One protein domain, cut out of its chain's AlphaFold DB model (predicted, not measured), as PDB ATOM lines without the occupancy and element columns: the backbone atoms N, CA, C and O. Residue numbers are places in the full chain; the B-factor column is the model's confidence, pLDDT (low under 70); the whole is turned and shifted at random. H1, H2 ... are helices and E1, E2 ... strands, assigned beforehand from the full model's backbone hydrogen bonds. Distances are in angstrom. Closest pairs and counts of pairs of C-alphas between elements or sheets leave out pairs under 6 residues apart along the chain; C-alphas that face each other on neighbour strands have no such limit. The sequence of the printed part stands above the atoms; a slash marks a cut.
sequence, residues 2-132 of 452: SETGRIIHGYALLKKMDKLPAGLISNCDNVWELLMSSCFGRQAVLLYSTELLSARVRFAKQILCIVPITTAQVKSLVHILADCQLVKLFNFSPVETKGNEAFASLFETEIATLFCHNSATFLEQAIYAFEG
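Overview. This is residues 2 to 132 of the 452 residues of an uncharacterized protein of Trichuris suis (pig whipworm) (UniProt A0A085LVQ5). A flat slab of helices has H3 in its middle, with long H4 running back along it and H5 packed on it from another side, while H6 stands about perpendicular to H3 and packs on residues 80 to 82 of H5, and H8 packs on H5. The small hairpin of E1 and E2 lies at one end of the longest axis, and H1, packed on the last residues of H4, lies towards the other end; H2 touches no helix, and H7 is near H4, H5, H6 and H8 without clearly touching them. The printed part has 131 residues with eight named helices and two named strands, in the order H1, H2, H3, H4, H5, E1, E2, H6, H7, H8; the sheet E1 - E2 is antiparallel and the class is mostly helix. The whole is compact, with a radius of gyration of the C-alphas of 15.8 A, and spans 49 by 42 by 21 A.

Along the chain. The sheet is made of E1, residues 86 to 88, 7.0 A long, and E2, residues 96 to 98, 6.9 A long. E2 is followed at once by H6, residues 99 to 106, 11.0 A long. H5, residues 71 to 82, is 16.6 A long, and H3, residues 31 to 40, is 14.0 A long. The longest helix is H4, residues 50 to 66, which runs 25.3 A from C-alpha 50 at (-23.239, -16.760, 43.337) to C-alpha 66 at (-37.637, -9.781, 23.774). H1, residues 3 to 16, is 20.4 A long and begins with C-alpha 3 at (-44.951, -9.289, 38.209). H2, residues 22 to 25, is 5.3 A long. H7, residues 108 to 117, is 14.5 A long, and H8, residues 119 to 129, is 14.8 A long and ends with C-alpha 129 at (-13.417, -1.178, 17.043).

Arrangement. E1 and E2 are a hairpin, antiparallel at 135 degrees between their directions; N 87 and O 97 are 2.8 A apart and N 97 and O 87 are 3.0 A apart, within hydrogen-bond range. The closest C-alphas of E1 and H6 are those of Val 87 and Gly 99, 5.1 A apart. H6 and H3 only just touch, with 3 pairs of C-alphas within 8 A, about perpendicular at 78 degrees; the closest C-alphas are those of Met 36 and Phe 103, 7.0 A apart. H5 touches H6 with residues 80 to 82 alone, closest at the C-alphas of Leu 81 and Asn 100, 5.2 A apart. H3 and H5 are the hub, touching three other helices each. They touch each other at a shallow tilt of 30 degrees, the same way, with the C-alphas of Trp 32 and Leu 77 closest at 5.9 A. H3 and H4 are a helical hairpin at 2 degrees, opposite ways; their closest C-alphas, those of Leu 35 and Ala 60, are 7.0 A apart. H1 touches H4 at residues 62 to 66 alone, with the C-alphas of Ala 12 and Ile 66 closest at 5.4 A, at a shallow tilt of 33 degrees, only just short of steep. H5 and H8 touch at a steep tilt of 45 degrees, closest at the C-alphas of Val 78 and Ala 126, 5.9 A apart. H7 is close to but not clearly touching H4, at the C-alphas of Lys 61 and Glu 110, 7.3 A apart. H2 is apart from H1, H3 and H4. Every O i to N i+4 pair is within hydrogen-bond range in H1, H3, H5, H6, H7 and H8; in H4 12 of 13 are, and H2 is too short for such a pair, with its 1 O i to N i+3 pair within range.

Size, cuts and confidence. The two C-alphas farthest apart are those of Met 17 and Pro 94, 48.7 A. The printed part has no cut and no long link. The mean pLDDT of the printed part is 75.2, and 36 residues are under 70: residues 22 to 28, 40 to 52 and 84 to 99.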
ATOM      1  N   SER A   2     -43.030 -13.653  39.390       71.50
ATOM      2  CA  SER A   2     -42.964 -12.221  39.713       71.50
ATOM      3  C   SER A   2     -43.757 -11.400  38.689       71.50
ATOM      4  O   SER A   2     -43.973 -11.845  37.557       71.50
ATOM      5  N   GLU A   3     -44.225 -10.220  39.085       73.19
ATOM      6  CA  GLU A   3     -44.951  -9.289  38.209       73.19
ATOM      7  C   GLU A   3     -44.139  -8.953  36.951       73.19
ATOM      8  O   GLU A   3     -44.624  -9.090  35.829       73.19
ATOM      9  N   THR A   4     -42.842  -8.703  37.121       70.12
ATOM     10  CA  THR A   4     -41.895  -8.469  36.026       70.12
ATOM     11  C   THR A   4     -41.758  -9.670  35.087       70.12
ATOM     12  O   THR A   4     -41.692  -9.503  33.872       70.12
ATOM     13  N   GLY A   5     -41.783 -10.900  35.613       71.69
ATOM     14  CA  GLY A   5     -41.749 -12.114  34.792       71.69
ATOM     15  C   GLY A   5     -43.010 -12.303  33.941       71.69
ATOM     16  O   GLY A   5     -42.928 -12.814  32.824       71.69
ATOM     17  N   ARG A   6     -44.174 -11.856  34.431       75.12
ATOM     18  CA  ARG A   6     -45.426 -11.847  33.653       75.12
ATOM     19  C   ARG A   6     -45.385 -10.804  32.535       75.12
ATOM     20  O   ARG A   6     -45.790 -11.117  31.418       75.12
ATOM     21  N   ILE A   7     -44.835  -9.621  32.808       76.56
ATOM     22  CA  ILE A   7     -44.639  -8.557  31.810       76.56
ATOM     23  C   ILE A   7     -43.717  -9.037  30.679       76.56
ATOM     24  O   ILE A   7     -44.079  -8.950  29.507       76.56
ATOM     25  N   ILE A   8     -42.566  -9.624  31.022       76.88
ATOM     26  CA  ILE A   8     -41.623 -10.224  30.065       76.88
ATOM     27  C   ILE A   8     -42.320 -11.290  29.213       76.88
ATOM     28  O   ILE A   8     -42.222 -11.270  27.989       76.88
ATOM     29  N   HIS A   9     -43.078 -12.195  29.834       77.88
ATOM     30  CA  HIS A   9     -43.810 -13.215  29.087       77.88
ATOM     31  C   HIS A   9     -44.823 -12.609  28.099       77.88
ATOM     32  O   HIS A   9     -44.892 -13.046  26.951       77.88
ATOM     33  N   GLY A  10     -45.551 -11.565  28.510       77.25
ATOM     34  CA  GLY A  10     -46.466 -10.823  27.641       77.25
ATOM     35  C   GLY A  10     -45.762 -10.218  26.422       77.25
ATOM     36  O   GLY A  10     -46.193 -10.437  25.291       77.25
ATOM     37  N   TYR A  11     -44.629  -9.539  26.621       78.50
ATOM     38  CA  TYR A  11     -43.853  -8.988  25.505       78.50
ATOM     39  C   TYR A  11     -43.223 -10.065  24.612       78.50
ATOM     40  O   TYR A  11     -43.160  -9.890  23.396       78.50
ATOM     41  N   ALA A  12     -42.805 -11.205  25.170       76.94
ATOM     42  CA  ALA A  12     -42.310 -12.332  24.380       76.94
ATOM     43  C   ALA A  12     -43.397 -12.908  23.453       76.94
ATOM     44  O   ALA A  12     -43.101 -13.290  22.319       76.94
ATOM     45  N   LEU A  13     -44.656 -12.947  23.905       79.00
ATOM     46  CA  LEU A  13     -45.796 -13.337  23.072       79.00
ATOM     47  C   LEU A  13     -46.081 -12.297  21.982       79.00
ATOM     48  O   LEU A  13     -46.256 -12.675  20.827       79.00
ATOM     49  N   LEU A  14     -46.048 -11.004  22.317       79.75
ATOM     50  CA  LEU A  14     -46.217  -9.924  21.336       79.75
ATOM     51  C   LEU A  14     -45.136  -9.950  20.247       79.75
ATOM     52  O   LEU A  14     -45.457  -9.758  19.076       79.75
ATOM     53  N   LYS A  15     -43.883 -10.262  20.606       78.69
ATOM     54  CA  LYS A  15     -42.789 -10.469  19.643       78.69
ATOM     55  C   LYS A  15     -43.080 -11.630  18.695       78.69
ATOM     56  O   LYS A  15     -42.898 -11.495  17.493       78.69
ATOM     57  N   LYS A  16     -43.558 -12.764  19.221       78.81
ATOM     58  CA  LYS A  16     -43.941 -13.927  18.398       78.81
ATOM     59  C   LYS A  16     -45.101 -13.629  17.445       78.81
ATOM     60  O   LYS A  16     -45.214 -14.294  16.424       78.81
ATOM     61  N   MET A  17     -45.954 -12.669  17.792       81.94
ATOM     62  CA  MET A  17     -47.086 -12.224  16.974       81.94
ATOM     63  C   MET A  17     -46.736 -11.068  16.023       81.94
ATOM     64  O   MET A  17     -47.640 -10.577  15.354       81.94
ATOM     65  N   ASP A  18     -45.475 -10.623  15.992       75.38
ATOM     66  CA  ASP A  18     -44.993  -9.472  15.212       75.38
ATOM     67  C   ASP A  18     -45.746  -8.153  15.505       75.38
ATOM     68  O   ASP A  18     -45.975  -7.315  14.640       75.38
ATOM     69  N   LYS A  19     -46.175  -7.972  16.763       80.38
ATOM     70  CA  LYS A  19     -46.951  -6.805  17.239       80.38
ATOM     71  C   LYS A  19     -46.230  -6.041  18.350       80.38
ATOM     72  O   LYS A  19     -46.860  -5.567  19.298       80.38
ATOM     73  N   LEU A  20     -44.900  -5.967  18.289       74.94
ATOM     74  CA  LEU A  20     -44.123  -5.255  19.305       74.94
ATOM     75  C   LEU A  20     -44.338  -3.730  19.175       74.94
ATOM     76  O   LEU A  20     -44.231  -3.205  18.066       74.94
ATOM     77  N   PRO A  21     -44.615  -2.989  20.265       70.81
ATOM     78  CA  PRO A  21     -44.815  -1.543  20.187       70.81
ATOM     79  C   PRO A  21     -43.548  -0.808  19.725       70.81
ATOM     80  O   PRO A  21     -42.483  -0.988  20.314       70.81
ATOM     81  N   ALA A  22     -43.673   0.086  18.738       61.88
ATOM     82  CA  ALA A  22     -42.546   0.847  18.182       61.88
ATOM     83  C   ALA A  22     -41.786   1.687  19.234       61.88
ATOM     84  O   ALA A  22     -40.566   1.798  19.167       61.88
ATOM     85  N   GLY A  23     -42.479   2.211  20.254       61.41
ATOM     86  CA  GLY A  23     -41.858   2.984  21.343       61.41
ATOM     87  C   GLY A  23     -40.981   2.166  22.304       61.41
ATOM     88  O   GLY A  23     -40.180   2.740  23.035       61.41
ATOM     89  N   LEU A  24     -41.098   0.832  22.305       63.88
ATOM     90  CA  LEU A  24     -40.176  -0.036  23.046       63.88
ATOM     91  C   LEU A  24     -38.846  -0.191  22.290       63.88
ATOM     92  O   LEU A  24     -37.801  -0.321  22.913       63.88
ATOM     93  N   ILE A  25     -38.880  -0.136  20.954       59.62
ATOM     94  CA  ILE A  25     -37.720  -0.342  20.076       59.62
ATOM     95  C   ILE A  25     -36.681   0.772  20.273       59.62
ATOM     96  O   ILE A  25     -35.500   0.475  20.418       59.62
ATOM     97  N   SER A  26     -37.117   2.032  20.365       60.19
ATOM     98  CA  SER A  26     -36.233   3.201  20.508       60.19
ATOM     99  C   SER A  26     -35.560   3.330  21.880       60.19
ATOM    100  O   SER A  26     -34.532   3.983  22.000       60.19
ATOM    101  N   ASN A  27     -36.120   2.724  22.931       65.31
ATOM    102  CA  ASN A  27     -35.563   2.792  24.290       65.31
ATOM    103  C   ASN A  27     -34.586   1.646  24.600       65.31
ATOM    104  O   ASN A  27     -34.044   1.582  25.703       65.31
ATOM    105  N   CYS A  28     -34.369   0.724  23.658       68.69
ATOM    106  CA  CYS A  28     -33.557  -0.469  23.881       68.69
ATOM    107  C   CYS A  28     -32.138  -0.395  23.294       68.69
ATOM    108  O   CYS A  28     -31.431  -1.402  23.321       68.69
ATOM    109  N   ASP A  29     -31.699   0.749  22.773       72.62
ATOM    110  CA  ASP A  29     -30.399   0.843  22.094       72.62
ATOM    111  C   ASP A  29     -29.200   0.665  23.048       72.62
ATOM    112  O   ASP A  29     -28.219   0.021  22.679       72.62
ATOM    113  N   ASN A  30     -29.330   1.086  24.312       76.00
ATOM    114  CA  ASN A  30     -28.269   0.988  25.331       76.00
ATOM    115  C   ASN A  30     -28.440  -0.216  26.278       76.00
ATOM    116  O   ASN A  30     -27.901  -0.233  27.387       76.00
ATOM    117  N   VAL A  31     -29.219  -1.236  25.886       83.44
ATOM    118  CA  VAL A  31     -29.500  -2.397  26.756       83.44
ATOM    119  C   VAL A  31     -28.214  -3.102  27.188       83.44
ATOM    120  O   VAL A  31     -28.102  -3.492  28.348       83.44
ATOM    121  N   TRP A  32     -27.225  -3.230  26.303       84.12
ATOM    122  CA  TRP A  32     -25.960  -3.888  26.631       84.12
ATOM    123  C   TRP A  32     -25.137  -3.110  27.671       84.12
ATOM    124  O   TRP A  32     -24.609  -3.726  28.594       84.12
ATOM    125  N   GLU A  33     -25.110  -1.777  27.610       81.94
ATOM    126  CA  GLU A  33     -24.457  -0.923  28.620       81.94
ATOM    127  C   GLU A  33     -25.159  -1.006  29.977       81.94
ATOM    128  O   GLU A  33     -24.522  -1.086  31.034       81.94
ATOM    129  N   LEU A  34     -26.493  -1.047  29.962       80.12
ATOM    130  CA  LEU A  34     -27.289  -1.217  31.170       80.12
ATOM    131  C   LEU A  34     -27.045  -2.592  31.809       80.12
ATOM    132  O   LEU A  34     -26.910  -2.697  33.030       80.12
ATOM    133  N   LEU A  35     -26.936  -3.651  31.003       81.94
ATOM    134  CA  LEU A  35     -26.586  -4.986  31.488       81.94
ATOM    135  C   LEU A  35     -25.158  -5.039  32.031       81.94
ATOM    136  O   LEU A  35     -24.942  -5.624  33.095       81.94
ATOM    137  N   MET A  36     -24.208  -4.398  31.349       78.06
ATOM    138  CA  MET A  36     -22.815  -4.343  31.781       78.06
ATOM    139  C   MET A  36     -22.683  -3.625  33.128       78.06
ATOM    140  O   MET A  36     -22.129  -4.177  34.079       78.06
ATOM    141  N   SER A  37     -23.284  -2.442  33.265       76.12
ATOM    142  CA  SER A  37     -23.295  -1.683  34.524       76.12
ATOM    143  C   SER A  37     -24.036  -2.410  35.656       76.12
ATOM    144  O   SER A  37     -23.600  -2.360  36.806       76.12
ATOM    145  N   SER A  38     -25.104  -3.150  35.346       74.06
ATOM    146  CA  SER A  38     -25.867  -3.923  36.338       74.06
ATOM    147  C   SER A  38     -25.124  -5.163  36.849       74.06
ATOM    148  O   SER A  38     -25.274  -5.536  38.017       74.06
ATOM    149  N   CYS A  39     -24.343  -5.818  35.984       70.81
ATOM    150  CA  CYS A  39     -23.604  -7.034  36.333       70.81
ATOM    151  C   CYS A  39     -22.216  -6.731  36.920       70.81
ATOM    152  O   CYS A  39     -21.778  -7.449  37.814       70.81
ATOM    153  N   PHE A  40     -21.557  -5.658  36.466       67.88
ATOM    154  CA  PHE A  40     -20.142  -5.378  36.751       67.88
ATOM    155  C   PHE A  40     -19.858  -3.952  37.269       67.88
ATOM    156  O   PHE A  40     -18.700  -3.582  37.445       67.88
ATOM    157  N   GLY A  41     -20.877  -3.130  37.543       61.75
ATOM    158  CA  GLY A  41     -20.690  -1.783  38.099       61.75
ATOM    159  C   GLY A  41     -20.052  -1.763  39.501       61.75
ATOM    160  O   GLY A  41     -20.086  -2.745  40.241       61.75
ATOM    161  N   ARG A  42     -19.516  -0.603  39.917       50.81
ATOM    162  CA  ARG A  42     -18.802  -0.414  41.206       50.81
ATOM    163  C   ARG A  42     -19.587  -0.857  42.454       50.81
ATOM    164  O   ARG A  42     -18.977  -1.268  43.432       50.81
ATOM    165  N   GLN A  43     -20.921  -0.792  42.429       46.53
ATOM    166  CA  GLN A  43     -21.786  -1.277  43.521       46.53
ATOM    167  C   GLN A  43     -22.085  -2.785  43.440       46.53
ATOM    168  O   GLN A  43     -22.410  -3.399  44.451       46.53
ATOM    169  N   ALA A  44     -21.963  -3.387  42.255       49.19
ATOM    170  CA  ALA A  44     -22.171  -4.811  42.018       49.19
ATOM    171  C   ALA A  44     -21.008  -5.643  42.596       49.19
ATOM    172  O   ALA A  44     -21.243  -6.626  43.289       49.19
ATOM    173  N   VAL A  45     -19.761  -5.200  42.421       50.34
ATOM    174  CA  VAL A  45     -18.558  -5.911  42.910       50.34
ATOM    175  C   VAL A  45     -18.527  -6.069  44.444       50.34
ATOM    176  O   VAL A  45     -17.912  -6.997  44.963       50.34
ATOM    177  N   LEU A  46     -19.249  -5.218  45.187       45.22
ATOM    178  CA  LEU A  46     -19.201  -5.186  46.649       45.22
ATOM    179  C   LEU A  46     -20.087  -6.225  47.374       45.22
ATOM    180  O   LEU A  46     -19.942  -6.351  48.588       45.22
ATOM    181  N   LEU A  47     -20.998  -6.947  46.696       43.88
ATOM    182  CA  LEU A  47     -22.137  -7.595  47.387       43.88
ATOM    183  C   LEU A  47     -22.549  -9.031  46.980       43.88
ATOM    184  O   LEU A  47     -23.544  -9.518  47.519       43.88
ATOM    185  N   TYR A  48     -21.885  -9.750  46.068       53.44
ATOM    186  CA  TYR A  48     -22.517 -10.967  45.513       53.44
ATOM    187  C   TYR A  48     -22.224 -12.305  46.204       53.44
ATOM    188  O   TYR A  48     -21.083 -12.751  46.293       53.44
ATOM    189  N   SER A  49     -23.313 -13.018  46.526       56.06
ATOM    190  CA  SER A  49     -23.384 -14.482  46.472       56.06
ATOM    191  C   SER A  49     -23.611 -14.954  45.023       56.06
ATOM    192  O   SER A  49     -24.241 -14.260  44.217       56.06
ATOM    193  N   THR A  50     -23.121 -16.147  44.678       61.50
ATOM    194  CA  THR A  50     -23.239 -16.760  43.337       61.50
ATOM    195  C   THR A  50     -24.692 -16.927  42.870       61.50
ATOM    196  O   THR A  50     -24.997 -16.793  41.682       61.50
ATOM    197  N   GLU A  51     -25.617 -17.154  43.802       62.53
ATOM    198  CA  GLU A  51     -27.038 -17.367  43.519       62.53
ATOM    199  C   GLU A  51     -27.731 -16.110  42.977       62.53
ATOM    200  O   GLU A  51     -28.469 -16.184  41.989       62.53
ATOM    201  N   LEU A  52     -27.458 -14.936  43.557       67.81
ATOM    202  CA  LEU A  52     -28.093 -13.685  43.138       67.81
ATOM    203  C   LEU A  52     -27.619 -13.247  41.743       67.81
ATOM    204  O   LEU A  52     -28.425 -12.757  40.946       67.81
ATOM    205  N   LEU A  53     -26.341 -13.473  41.421       71.25
ATOM    206  CA  LEU A  53     -25.803 -13.225  40.084       71.25
ATOM    207  C   LEU A  53     -26.489 -14.124  39.045       71.25
ATOM    208  O   LEU A  53     -26.939 -13.638  38.009       71.25
ATOM    209  N   SER A  54     -26.665 -15.413  39.351       74.62
ATOM    210  CA  SER A  54     -27.324 -16.362  38.444       74.62
ATOM    211  C   SER A  54     -28.778 -15.975  38.124       74.62
ATOM    212  O   SER A  54     -29.218 -16.072  36.974       74.62
ATOM    213  N   ALA A  55     -29.519 -15.466  39.115       74.94
ATOM    214  CA  ALA A  55     -30.890 -14.998  38.937       74.94
ATOM    215  C   ALA A  55     -30.955 -13.731  38.068       74.94
ATOM    216  O   ALA A  55     -31.792 -13.651  37.165       74.94
ATOM    217  N   ARG A  56     -30.044 -12.773  38.292       74.88
ATOM    218  CA  ARG A  56     -29.940 -11.541  37.489       74.88
ATOM    219  C   ARG A  56     -29.562 -11.837  36.042       74.88
ATOM    220  O   ARG A  56     -30.201 -11.309  35.139       74.88
ATOM    221  N   VAL A  57     -28.597 -12.727  35.812       80.38
ATOM    222  CA  VAL A  57     -28.194 -13.142  34.461       80.38
ATOM    223  C   VAL A  57     -29.343 -13.851  33.748       80.38
ATOM    224  O   VAL A  57     -29.652 -13.516  32.608       80.38
ATOM    225  N   ARG A  58     -30.053 -14.773  34.415       81.25
ATOM    226  CA  ARG A  58     -31.237 -15.426  33.825       81.25
ATOM    227  C   ARG A  58     -32.302 -14.401  33.425       81.25
ATOM    228  O   ARG A  58     -32.893 -14.521  32.355       81.25
ATOM    229  N   PHE A  59     -32.537 -13.401  34.267       80.38
ATOM    230  CA  PHE A  59     -33.484 -12.329  33.983       80.38
ATOM    231  C   PHE A  59     -33.022 -11.437  32.815       80.38
ATOM    232  O   PHE A  59     -33.801 -11.165  31.904       80.38
ATOM    233  N   ALA A  60     -31.741 -11.063  32.772       83.12
ATOM    234  CA  ALA A  60     -31.139 -10.322  31.664       83.12
ATOM    235  C   ALA A  60     -31.279 -11.062  30.324       83.12
ATOM    236  O   ALA A  60     -31.676 -10.468  29.324       83.12
ATOM    237  N   LYS A  61     -31.049 -12.379  30.311       85.56
ATOM    238  CA  LYS A  61     -31.251 -13.221  29.120       85.56
ATOM    239  C   LYS A  61     -32.700 -13.198  28.634       85.56
ATOM    240  O   LYS A  61     -32.948 -13.085  27.438       85.56
ATOM    241  N   GLN A  62     -33.667 -13.234  29.553       82.50
ATOM    242  CA  GLN A  62     -35.087 -13.118  29.201       82.50
ATOM    243  C   GLN A  62     -35.431 -11.758  28.582       82.50
ATOM    244  O   GLN A  62     -36.226 -11.713  27.644       82.50
ATOM    245  N   ILE A  63     -34.818 -10.671  29.062       81.38
ATOM    246  CA  ILE A  63     -34.956  -9.340  28.450       81.38
ATOM    247  C   ILE A  63     -34.395  -9.357  27.026       81.38
ATOM    248  O   ILE A  63     -35.101  -8.984  26.090       81.38
ATOM    249  N   LEU A  64     -33.170  -9.856  26.835       84.00
ATOM    250  CA  LEU A  64     -32.518  -9.921  25.522       84.00
ATOM    251  C   LEU A  64     -33.320 -10.739  24.496       84.00
ATOM    252  O   LEU A  64     -33.353 -10.392  23.319       84.00
ATOM    253  N   CYS A  65     -34.042 -11.782  24.924       79.94
ATOM    254  CA  CYS A  65     -34.934 -12.532  24.034       79.94
ATOM    255  C   CYS A  65     -36.080 -11.685  23.456       79.94
ATOM    256  O   CYS A  65     -36.594 -11.996  22.378       79.94
ATOM    257  N   ILE A  66     -36.503 -10.632  24.153       78.25
ATOM    258  CA  ILE A  66     -37.637  -9.781  23.774       78.25
ATOM    259  C   ILE A  66     -37.163  -8.556  23.008       78.25
ATOM    260  O   ILE A  66     -37.811  -8.151  22.045       78.25
ATOM    261  N   VAL A  67     -36.018  -8.009  23.399       79.12
ATOM    262  CA  VAL A  67     -35.446  -6.821  22.779       79.12
ATOM    263  C   VAL A  67     -35.309  -7.035  21.256       79.12
ATOM    264  O   VAL A  67     -34.848  -8.096  20.813       79.12
ATOM    265  N   PRO A  68     -35.815  -6.103  20.429       75.06
ATOM    266  CA  PRO A  68     -35.610  -6.141  18.985       75.06
ATOM    267  C   PRO A  68     -34.140  -5.853  18.692       75.06
ATOM    268  O   PRO A  68     -33.556  -4.985  19.332       75.06
ATOM    269  N   ILE A  69     -33.559  -6.574  17.735       76.88
ATOM    270  CA  ILE A  69     -32.145  -6.409  17.392       76.88
ATOM    271  C   ILE A  69     -32.014  -5.200  16.462       76.88
ATOM    272  O   ILE A  69     -32.479  -5.257  15.324       76.88
ATOM    273  N   THR A  70     -31.403  -4.119  16.946       81.69
ATOM    274  CA  THR A  70     -31.150  -2.892  16.170       81.69
ATOM    275  C   THR A  70     -29.664  -2.748  15.831       81.69
ATOM    276  O   THR A  70     -28.790  -3.279  16.517       81.69
ATOM    277  N   THR A  71     -29.344  -1.988  14.781       80.75
ATOM    278  CA  THR A  71     -27.951  -1.658  14.436       80.75
ATOM    279  C   THR A  71     -27.237  -0.903  15.562       80.75
ATOM    280  O   THR A  71     -26.047  -1.116  15.781       80.75
ATOM    281  N   ALA A  72     -27.947  -0.050  16.306       82.25
ATOM    282  CA  ALA A  72     -27.384   0.674  17.444       82.25
ATOM    283  C   ALA A  72     -26.955  -0.277  18.577       82.25
ATOM    284  O   ALA A  72     -25.861  -0.126  19.118       82.25
ATOM    285  N   GLN A  73     -27.737  -1.327  18.855       83.81
ATOM    286  CA  GLN A  73     -27.350  -2.355  19.827       83.81
ATOM    287  C   GLN A  73     -26.103  -3.126  19.411       83.81
ATOM    288  O   GLN A  73     -25.267  -3.426  20.258       83.81
ATOM    289  N   VAL A  74     -25.972  -3.454  18.120       87.50
ATOM    290  CA  VAL A  74     -24.773  -4.118  17.588       87.50
ATOM    291  C   VAL A  74     -23.542  -3.242  17.834       87.50
ATOM    292  O   VAL A  74     -22.537  -3.738  18.334       87.50
ATOM    293  N   LYS A  75     -23.640  -1.936  17.553       86.44
ATOM    294  CA  LYS A  75     -22.562  -0.961  17.785       86.44
ATOM    295  C   LYS A  75     -22.162  -0.872  19.258       86.44
ATOM    296  O   LYS A  75     -20.987  -1.036  19.571       86.44
ATOM    297  N   SER A  76     -23.133  -0.657  20.149       86.81
ATOM    298  CA  SER A  76     -22.890  -0.559  21.597       86.81
ATOM    299  C   SER A  76     -22.258  -1.846  22.144       86.81
ATOM    300  O   SER A  76     -21.248  -1.795  22.844       86.81
ATOM    301  N   LEU A  77     -22.763  -3.017  21.737       89.00
ATOM    302  CA  LEU A  77     -22.196  -4.307  22.134       89.00
ATOM    303  C   LEU A  77     -20.748  -4.480  21.666       89.00
ATOM    304  O   LEU A  77     -19.900  -4.873  22.459       89.00
ATOM    305  N   VAL A  78     -20.456  -4.196  20.396       89.38
ATOM    306  CA  VAL A  78     -19.093  -4.315  19.860       89.38
ATOM    307  C   VAL A  78     -18.131  -3.387  20.603       89.38
ATOM    308  O   VAL A  78     -17.034  -3.819  20.946       89.38
ATOM    309  N   HIS A  79     -18.549  -2.160  20.920       86.56
ATOM    310  CA  HIS A  79     -17.740  -1.234  21.708       86.56
ATOM    311  C   HIS A  79     -17.462  -1.772  23.122       86.56
ATOM    312  O   HIS A  79     -16.325  -1.723  23.577       86.56
ATOM    313  N   ILE A  80     -18.463  -2.349  23.802       85.62
ATOM    314  CA  ILE A  80     -18.275  -2.997  25.114       85.62
ATOM    315  C   ILE A  80     -17.301  -4.177  25.019       85.62
ATOM    316  O   ILE A  80     -16.489  -4.383  25.915       85.62
ATOM    317  N   LEU A  81     -17.384  -4.970  23.947       86.62
ATOM    318  CA  LEU A  81     -16.508  -6.123  23.746       86.62
ATOM    319  C   LEU A  81     -15.066  -5.707  23.421       86.62
ATOM    320  O   LEU A  81     -14.137  -6.400  23.833       86.62
ATOM    321  N   ALA A  82     -14.881  -4.594  22.712       85.12
ATOM    322  CA  ALA A  82     -13.569  -4.030  22.410       85.12
ATOM    323  C   ALA A  82     -12.926  -3.334  23.625       85.12
ATOM    324  O   ALA A  82     -11.701  -3.329  23.753       85.12
ATOM    325  N   ASP A  83     -13.734  -2.787  24.538       80.62
ATOM    326  CA  ASP A  83     -13.245  -2.080  25.721       80.62
ATOM    327  C   ASP A  83     -12.536  -3.030  26.705       80.62
ATOM    328  O   ASP A  83     -13.109  -3.978  27.245       80.62
ATOM    329  N   CYS A  84     -11.253  -2.769  26.951       62.88
ATOM    330  CA  CYS A  84     -10.369  -3.610  27.756       62.88
ATOM    331  C   CYS A  84     -10.230  -3.098  29.199       62.88
ATOM    332  O   CYS A  84      -9.116  -2.980  29.712       62.88
ATOM    333  N   GLN A  85     -11.338  -2.797  29.883       61.53
ATOM    334  CA  GLN A  85     -11.271  -2.424  31.302       61.53
ATOM    335  C   GLN A  85     -11.115  -3.647  32.212       61.53
ATOM    336  O   GLN A  85     -11.841  -4.634  32.085       61.53
ATOM    337  N   LEU A  86     -10.187  -3.572  33.169       54.00
ATOM    338  CA  LEU A  86      -9.998  -4.598  34.198       54.00
ATOM    339  C   LEU A  86     -11.071  -4.487  35.287       54.00
ATOM    340  O   LEU A  86     -11.375  -3.400  35.779       54.00
ATOM    341  N   VAL A  87     -11.617  -5.632  35.694       56.88
ATOM    342  CA  VAL A  87     -12.619  -5.754  36.757       56.88
ATOM    343  C   VAL A  87     -12.190  -6.846  37.740       56.88
ATOM    344  O   VAL A  87     -11.754  -7.931  37.351       56.88
ATOM    345  N   LYS A  88     -12.334  -6.574  39.042       54.78
ATOM    346  CA  LYS A  88     -12.140  -7.572  40.105       54.78
ATOM    347  C   LYS A  88     -13.402  -8.422  40.239       54.78
ATOM    348  O   LYS A  88     -14.461  -7.891  40.557       54.78
ATOM    349  N   LEU A  89     -13.287  -9.733  40.018       51.75
ATOM    350  CA  LEU A  89     -14.411 -10.678  40.121       51.75
ATOM    351  C   LEU A  89     -14.958 -10.805  41.553       51.75
ATOM    352  O   LEU A  89     -16.147 -11.049  41.732       51.75
ATOM    353  N   PHE A  90     -14.107 -10.611  42.566       52.91
ATOM    354  CA  PHE A  90     -14.483 -10.628  43.981       52.91
ATOM    355  C   PHE A  90     -13.586  -9.679  44.783       52.91
ATOM    356  O   PHE A  90     -12.386  -9.609  44.522       52.91
ATOM    357  N   ASN A  91     -14.130  -9.034  45.820       49.44
ATOM    358  CA  ASN A  91     -13.381  -8.157  46.740       49.44
ATOM    359  C   ASN A  91     -12.171  -8.824  47.425       49.44
ATOM    360  O   ASN A  91     -11.311  -8.124  47.952       49.44
ATOM    361  N   PHE A  92     -12.104 -10.158  47.415       46.16
ATOM    362  CA  PHE A  92     -11.038 -10.954  48.030       46.16
ATOM    363  C   PHE A  92     -10.285 -11.847  47.034       46.16
ATOM    364  O   PHE A  92      -9.441 -12.636  47.450       46.16
ATOM    365  N   SER A  93     -10.577 -11.750  45.732       46.03
ATOM    366  CA  SER A  93      -9.824 -12.490  44.720       46.03
ATOM    367  C   SER A  93      -8.653 -11.639  44.220       46.03
ATOM    368  O   SER A  93      -8.876 -10.498  43.810       46.03
ATOM    369  N   PRO A  94      -7.418 -12.173  44.192       48.31
ATOM    370  CA  PRO A  94      -6.283 -11.513  43.549       48.31
ATOM    371  C   PRO A  94      -6.384 -11.524  42.011       48.31
ATOM    372  O   PRO A  94      -5.514 -10.974  41.344       48.31
ATOM    373  N   VAL A  95      -7.414 -12.160  41.438       52.97
ATOM    374  CA  VAL A  95      -7.581 -12.313  39.988       52.97
ATOM    375  C   VAL A  95      -8.364 -11.128  39.419       52.97
ATOM    376  O   VAL A  95      -9.587 -11.035  39.569       52.97
ATOM    377  N   GLU A  96      -7.647 -10.224  38.757       54.50
ATOM    378  CA  GLU A  96      -8.213  -9.196  37.883       54.50
ATOM    379  C   GLU A  96      -8.466  -9.814  36.501       54.50
ATOM    380  O   GLU A  96      -7.559 -10.372  35.887       54.50
ATOM    381  N   THR A  97      -9.705  -9.751  36.015       58.38
ATOM    382  CA  THR A  97     -10.071 -10.202  34.662       58.38
ATOM    383  C   THR A  97     -10.560  -9.024  33.850       58.38
ATOM    384  O   THR A  97     -11.128  -8.086  34.413       58.38
ATOM    385  N   LYS A  98     -10.416  -9.060  32.526       66.00
ATOM    386  CA  LYS A  98     -11.038  -8.027  31.699       66.00
ATOM    387  C   LYS A  98     -12.565  -8.158  31.791       66.00
ATOM    388  O   LYS A  98     -13.120  -9.248  31.642       66.00
ATOM    389  N   GLY A  99     -13.249  -7.059  32.101       65.75
ATOM    390  CA  GLY A  99     -14.695  -7.042  32.334       65.75
ATOM    391  C   GLY A  99     -15.500  -7.492  31.114       65.75
ATOM    392  O   GLY A  99     -16.530  -8.142  31.266       65.75
ATOM    393  N   ASN A 100     -14.992  -7.211  29.914       73.06
ATOM    394  CA  ASN A 100     -15.558  -7.657  28.644       73.06
ATOM    395  C   ASN A 100     -15.522  -9.188  28.475       73.06
ATOM    396  O   ASN A 100     -16.512  -9.764  28.032       73.06
ATOM    397  N   GLU A 101     -14.439  -9.867  28.867       71.81
ATOM    398  CA  GLU A 101     -14.314 -11.331  28.790       71.81
ATOM    399  C   GLU A 101     -15.300 -12.018  29.750       71.81
ATOM    400  O   GLU A 101     -16.039 -12.927  29.359       71.81
ATOM    401  N   ALA A 102     -15.383 -11.526  30.991       74.81
ATOM    402  CA  ALA A 102     -16.348 -12.018  31.971       74.81
ATOM    403  C   ALA A 102     -17.794 -11.786  31.500       74.81
ATOM    404  O   ALA A 102     -18.628 -12.690  31.581       74.81
ATOM    405  N   PHE A 103     -18.093 -10.610  30.944       80.88
ATOM    406  CA  PHE A 103     -19.404 -10.300  30.381       80.88
ATOM    407  C   PHE A 103     -19.763 -11.192  29.189       80.88
ATOM    408  O   PHE A 103     -20.850 -11.773  29.164       80.88
ATOM    409  N   ALA A 104     -18.843 -11.355  28.236       82.12
ATOM    410  CA  ALA A 104     -19.041 -12.197  27.062       82.12
ATOM    411  C   ALA A 104     -19.337 -13.652  27.452       82.12
ATOM    412  O   ALA A 104     -20.223 -14.268  26.864       82.12
ATOM    413  N   SER A 105     -18.675 -14.175  28.491       82.56
ATOM    414  CA  SER A 105     -18.921 -15.537  28.985       82.56
ATOM    415  C   SER A 105     -20.338 -15.741  29.543       82.56
ATOM    416  O   SER A 105     -20.935 -16.803  29.366       82.56
ATOM    417  N   LEU A 106     -20.933 -14.718  30.170       84.69
ATOM    418  CA  LEU A 106     -22.290 -14.810  30.723       84.69
ATOM    419  C   LEU A 106     -23.361 -14.840  29.626       84.69
ATOM    420  O   LEU A 106     -24.403 -15.481  29.799       84.69
ATOM    421  N   PHE A 107     -23.105 -14.169  28.502       86.88
ATOM    422  CA  PHE A 107     -24.062 -13.958  27.412       86.88
ATOM    423  C   PHE A 107     -23.614 -14.576  26.080       86.88
ATOM    424  O   PHE A 107     -24.077 -14.156  25.021       86.88
ATOM    425  N   GLU A 108     -22.731 -15.578  26.114       87.50
ATOM    426  CA  GLU A 108     -22.077 -16.149  24.925       87.50
ATOM    427  C   GLU A 108     -23.100 -16.583  23.859       87.50
ATOM    428  O   GLU A 108     -22.993 -16.241  22.681       87.50
ATOM    429  N   THR A 109     -24.172 -17.252  24.299       87.25
ATOM    430  CA  THR A 109     -25.276 -17.698  23.442       87.25
ATOM    431  C   THR A 109     -26.055 -16.542  22.828       87.25
ATOM    432  O   THR A 109     -26.366 -16.565  21.640       87.25
ATOM    433  N   GLU A 110     -26.372 -15.520  23.618       88.69
ATOM    434  CA  GLU A 110     -27.149 -14.363  23.189       88.69
ATOM    435  C   GLU A 110     -26.350 -13.531  22.178       88.69
ATOM    436  O   GLU A 110     -26.862 -13.203  21.105       88.69
ATOM    437  N   ILE A 111     -25.069 -13.286  22.462       90.50
ATOM    438  CA  ILE A 111     -24.146 -12.576  21.571       90.50
ATOM    439  C   ILE A 111     -23.972 -13.359  20.262       90.50
ATOM    440  O   ILE A 111     -24.116 -12.782  19.184       90.50
ATOM    441  N   ALA A 112     -23.752 -14.678  20.323       90.25
ATOM    442  CA  ALA A 112     -23.630 -15.514  19.129       90.25
ATOM    443  C   ALA A 112     -24.913 -15.512  18.283       90.25
ATOM    444  O   ALA A 112     -24.846 -15.452  17.053       90.25
ATOM    445  N   THR A 113     -26.096 -15.532  18.911       88.69
ATOM    446  CA  THR A 113     -27.359 -15.420  18.166       88.69
ATOM    447  C   THR A 113     -27.513 -14.056  17.503       88.69
ATOM    448  O   THR A 113     -27.897 -14.010  16.337       88.69
ATOM    449  N   LEU A 114     -27.177 -12.957  18.185       89.75
ATOM    450  CA  LEU A 114     -27.218 -11.610  17.614       89.75
ATOM    451  C   LEU A 114     -26.256 -11.484  16.427       89.75
ATOM    452  O   LEU A 114     -26.657 -11.006  15.363       89.75
ATOM    453  N   PHE A 115     -25.039 -12.008  16.578       91.88
ATOM    454  CA  PHE A 115     -24.054 -12.105  15.506       91.88
ATOM    455  C   PHE A 115     -24.601 -12.878  14.298       91.88
ATOM    456  O   PHE A 115     -24.506 -12.403  13.172       91.88
ATOM    457  N   CYS A 116     -25.267 -14.018  14.514       90.12
ATOM    458  CA  CYS A 116     -25.843 -14.811  13.422       90.12
ATOM    459  C   CYS A 116     -26.934 -14.079  12.614       90.12
ATOM    460  O   CYS A 116     -27.147 -14.389  11.437       90.12
ATOM    461  N   HIS A 117     -27.644 -13.134  13.241       88.00
ATOM    462  CA  HIS A 117     -28.694 -12.344  12.590       88.00
ATOM    463  C   HIS A 117     -28.147 -11.101  11.874       88.00
ATOM    464  O   HIS A 117     -28.701 -10.726  10.847       88.00
ATOM    465  N   ASN A 118     -27.076 -10.481  12.384       89.00
ATOM    466  CA  ASN A 118     -26.550  -9.200  11.890       89.00
ATOM    467  C   ASN A 118     -25.036  -9.241  11.624       89.00
ATOM    468  O   ASN A 118     -24.321  -8.287  11.925       89.00
ATOM    469  N   SER A 119     -24.529 -10.347  11.076       91.50
ATOM    470  CA  SER A 119     -23.085 -10.587  10.951       91.50
ATOM    471  C   SER A 119     -22.359  -9.512  10.144       91.50
ATOM    472  O   SER A 119     -21.281  -9.104  10.550       91.50
ATOM    473  N   ALA A 120     -22.945  -9.016   9.048       90.06
ATOM    474  CA  ALA A 120     -22.316  -7.988   8.212       90.06
ATOM    475  C   ALA A 120     -22.063  -6.693   9.001       90.06
ATOM    476  O   ALA A 120     -20.929  -6.239   9.114       90.06
ATOM    477  N   THR A 121     -23.108  -6.157   9.636       90.81
ATOM    478  CA  THR A 121     -23.009  -4.958  10.477       90.81
ATOM    479  C   THR A 121     -22.128  -5.191  11.700       90.81
ATOM    480  O   THR A 121     -21.364  -4.311  12.078       90.81
ATOM    481  N   PHE A 122     -22.201  -6.369  12.327       93.50
ATOM    482  CA  PHE A 122     -21.342  -6.697  13.464       93.50
ATOM    483  C   PHE A 122     -19.865  -6.676  13.067       93.50
ATOM    484  O   PHE A 122     -19.058  -6.080  13.772       93.50
ATOM    485  N   LEU A 123     -19.513  -7.296  11.938       93.81
ATOM    486  CA  LEU A 123     -18.135  -7.365  11.459       93.81
ATOM    487  C   LEU A 123     -17.606  -6.002  11.036       93.81
ATOM    488  O   LEU A 123     -16.484  -5.676  11.394       93.81
ATOM    489  N   GLU A 124     -18.406  -5.186  10.349       92.06
ATOM    490  CA  GLU A 124     -18.024  -3.814   9.997       92.06
ATOM    491  C   GLU A 124     -17.636  -3.007  11.246       92.06
ATOM    492  O   GLU A 124     -16.571  -2.395  11.301       92.06
ATOM    493  N   GLN A 125     -18.467  -3.068  12.290       91.31
ATOM    494  CA  GLN A 125     -18.198  -2.364  13.543       91.31
ATOM    495  C   GLN A 125     -17.026  -2.980  14.308       91.31
ATOM    496  O   GLN A 125     -16.242  -2.249  14.906       91.31
ATOM    497  N   ALA A 126     -16.884  -4.308  14.297       92.44
ATOM    498  CA  ALA A 126     -15.808  -4.990  15.008       92.44
ATOM    499  C   ALA A 126     -14.445  -4.758  14.345       92.44
ATOM    500  O   ALA A 126     -13.464  -4.549  15.048       92.44
ATOM    501  N   ILE A 127     -14.379  -4.717  13.013       92.19
ATOM    502  CA  ILE A 127     -13.151  -4.381  12.282       92.19
ATOM    503  C   ILE A 127     -12.666  -2.981  12.668       92.19
ATOM    504  O   ILE A 127     -11.471  -2.807  12.892       92.19
ATOM    505  N   TYR A 128     -13.585  -2.015  12.786       90.88
ATOM    506  CA  TYR A 128     -13.265  -0.658  13.229       90.88
ATOM    507  C   TYR A 128     -12.871  -0.609  14.715       90.88
ATOM    508  O   TYR A 128     -11.846  -0.039  15.073       90.88
ATOM    509  N   ALA A 129     -13.649  -1.239  15.598       89.25
ATOM    510  CA  ALA A 129     -13.417  -1.178  17.043       89.25
ATOM    511  C   ALA A 129     -12.134  -1.900  17.497       89.25
ATOM    512  O   ALA A 129     -11.560  -1.538  18.520       89.25
ATOM    513  N   PHE A 130     -11.687  -2.911  16.750       90.50
ATOM    514  CA  PHE A 130     -10.455  -3.655  17.017       90.50
ATOM    515  C   PHE A 130      -9.297  -3.245  16.093       90.50
ATOM    516  O   PHE A 130      -8.348  -4.013  15.900       90.50
ATOM    517  N   GLU A 131      -9.346  -2.055  15.493       90.12
ATOM    518  CA  GLU A 131      -8.232  -1.550  14.693       90.12
ATOM    519  C   GLU A 131      -6.937  -1.522  15.532       90.12
ATOM    520  O   GLU A 131      -6.895  -0.988  16.639       90.12
ATOM    521  N   GLY A 132      -5.884  -2.182  15.040       87.00
ATOM    522  CA  GLY A 132      -4.616  -2.350  15.759       87.00
ATOM    523  C   GLY A 132      -4.573  -3.473  16.811       87.00
ATOM    524  O   GLY A 132      -3.497  -3.742  17.338       87.00
TER     525      GLY A 132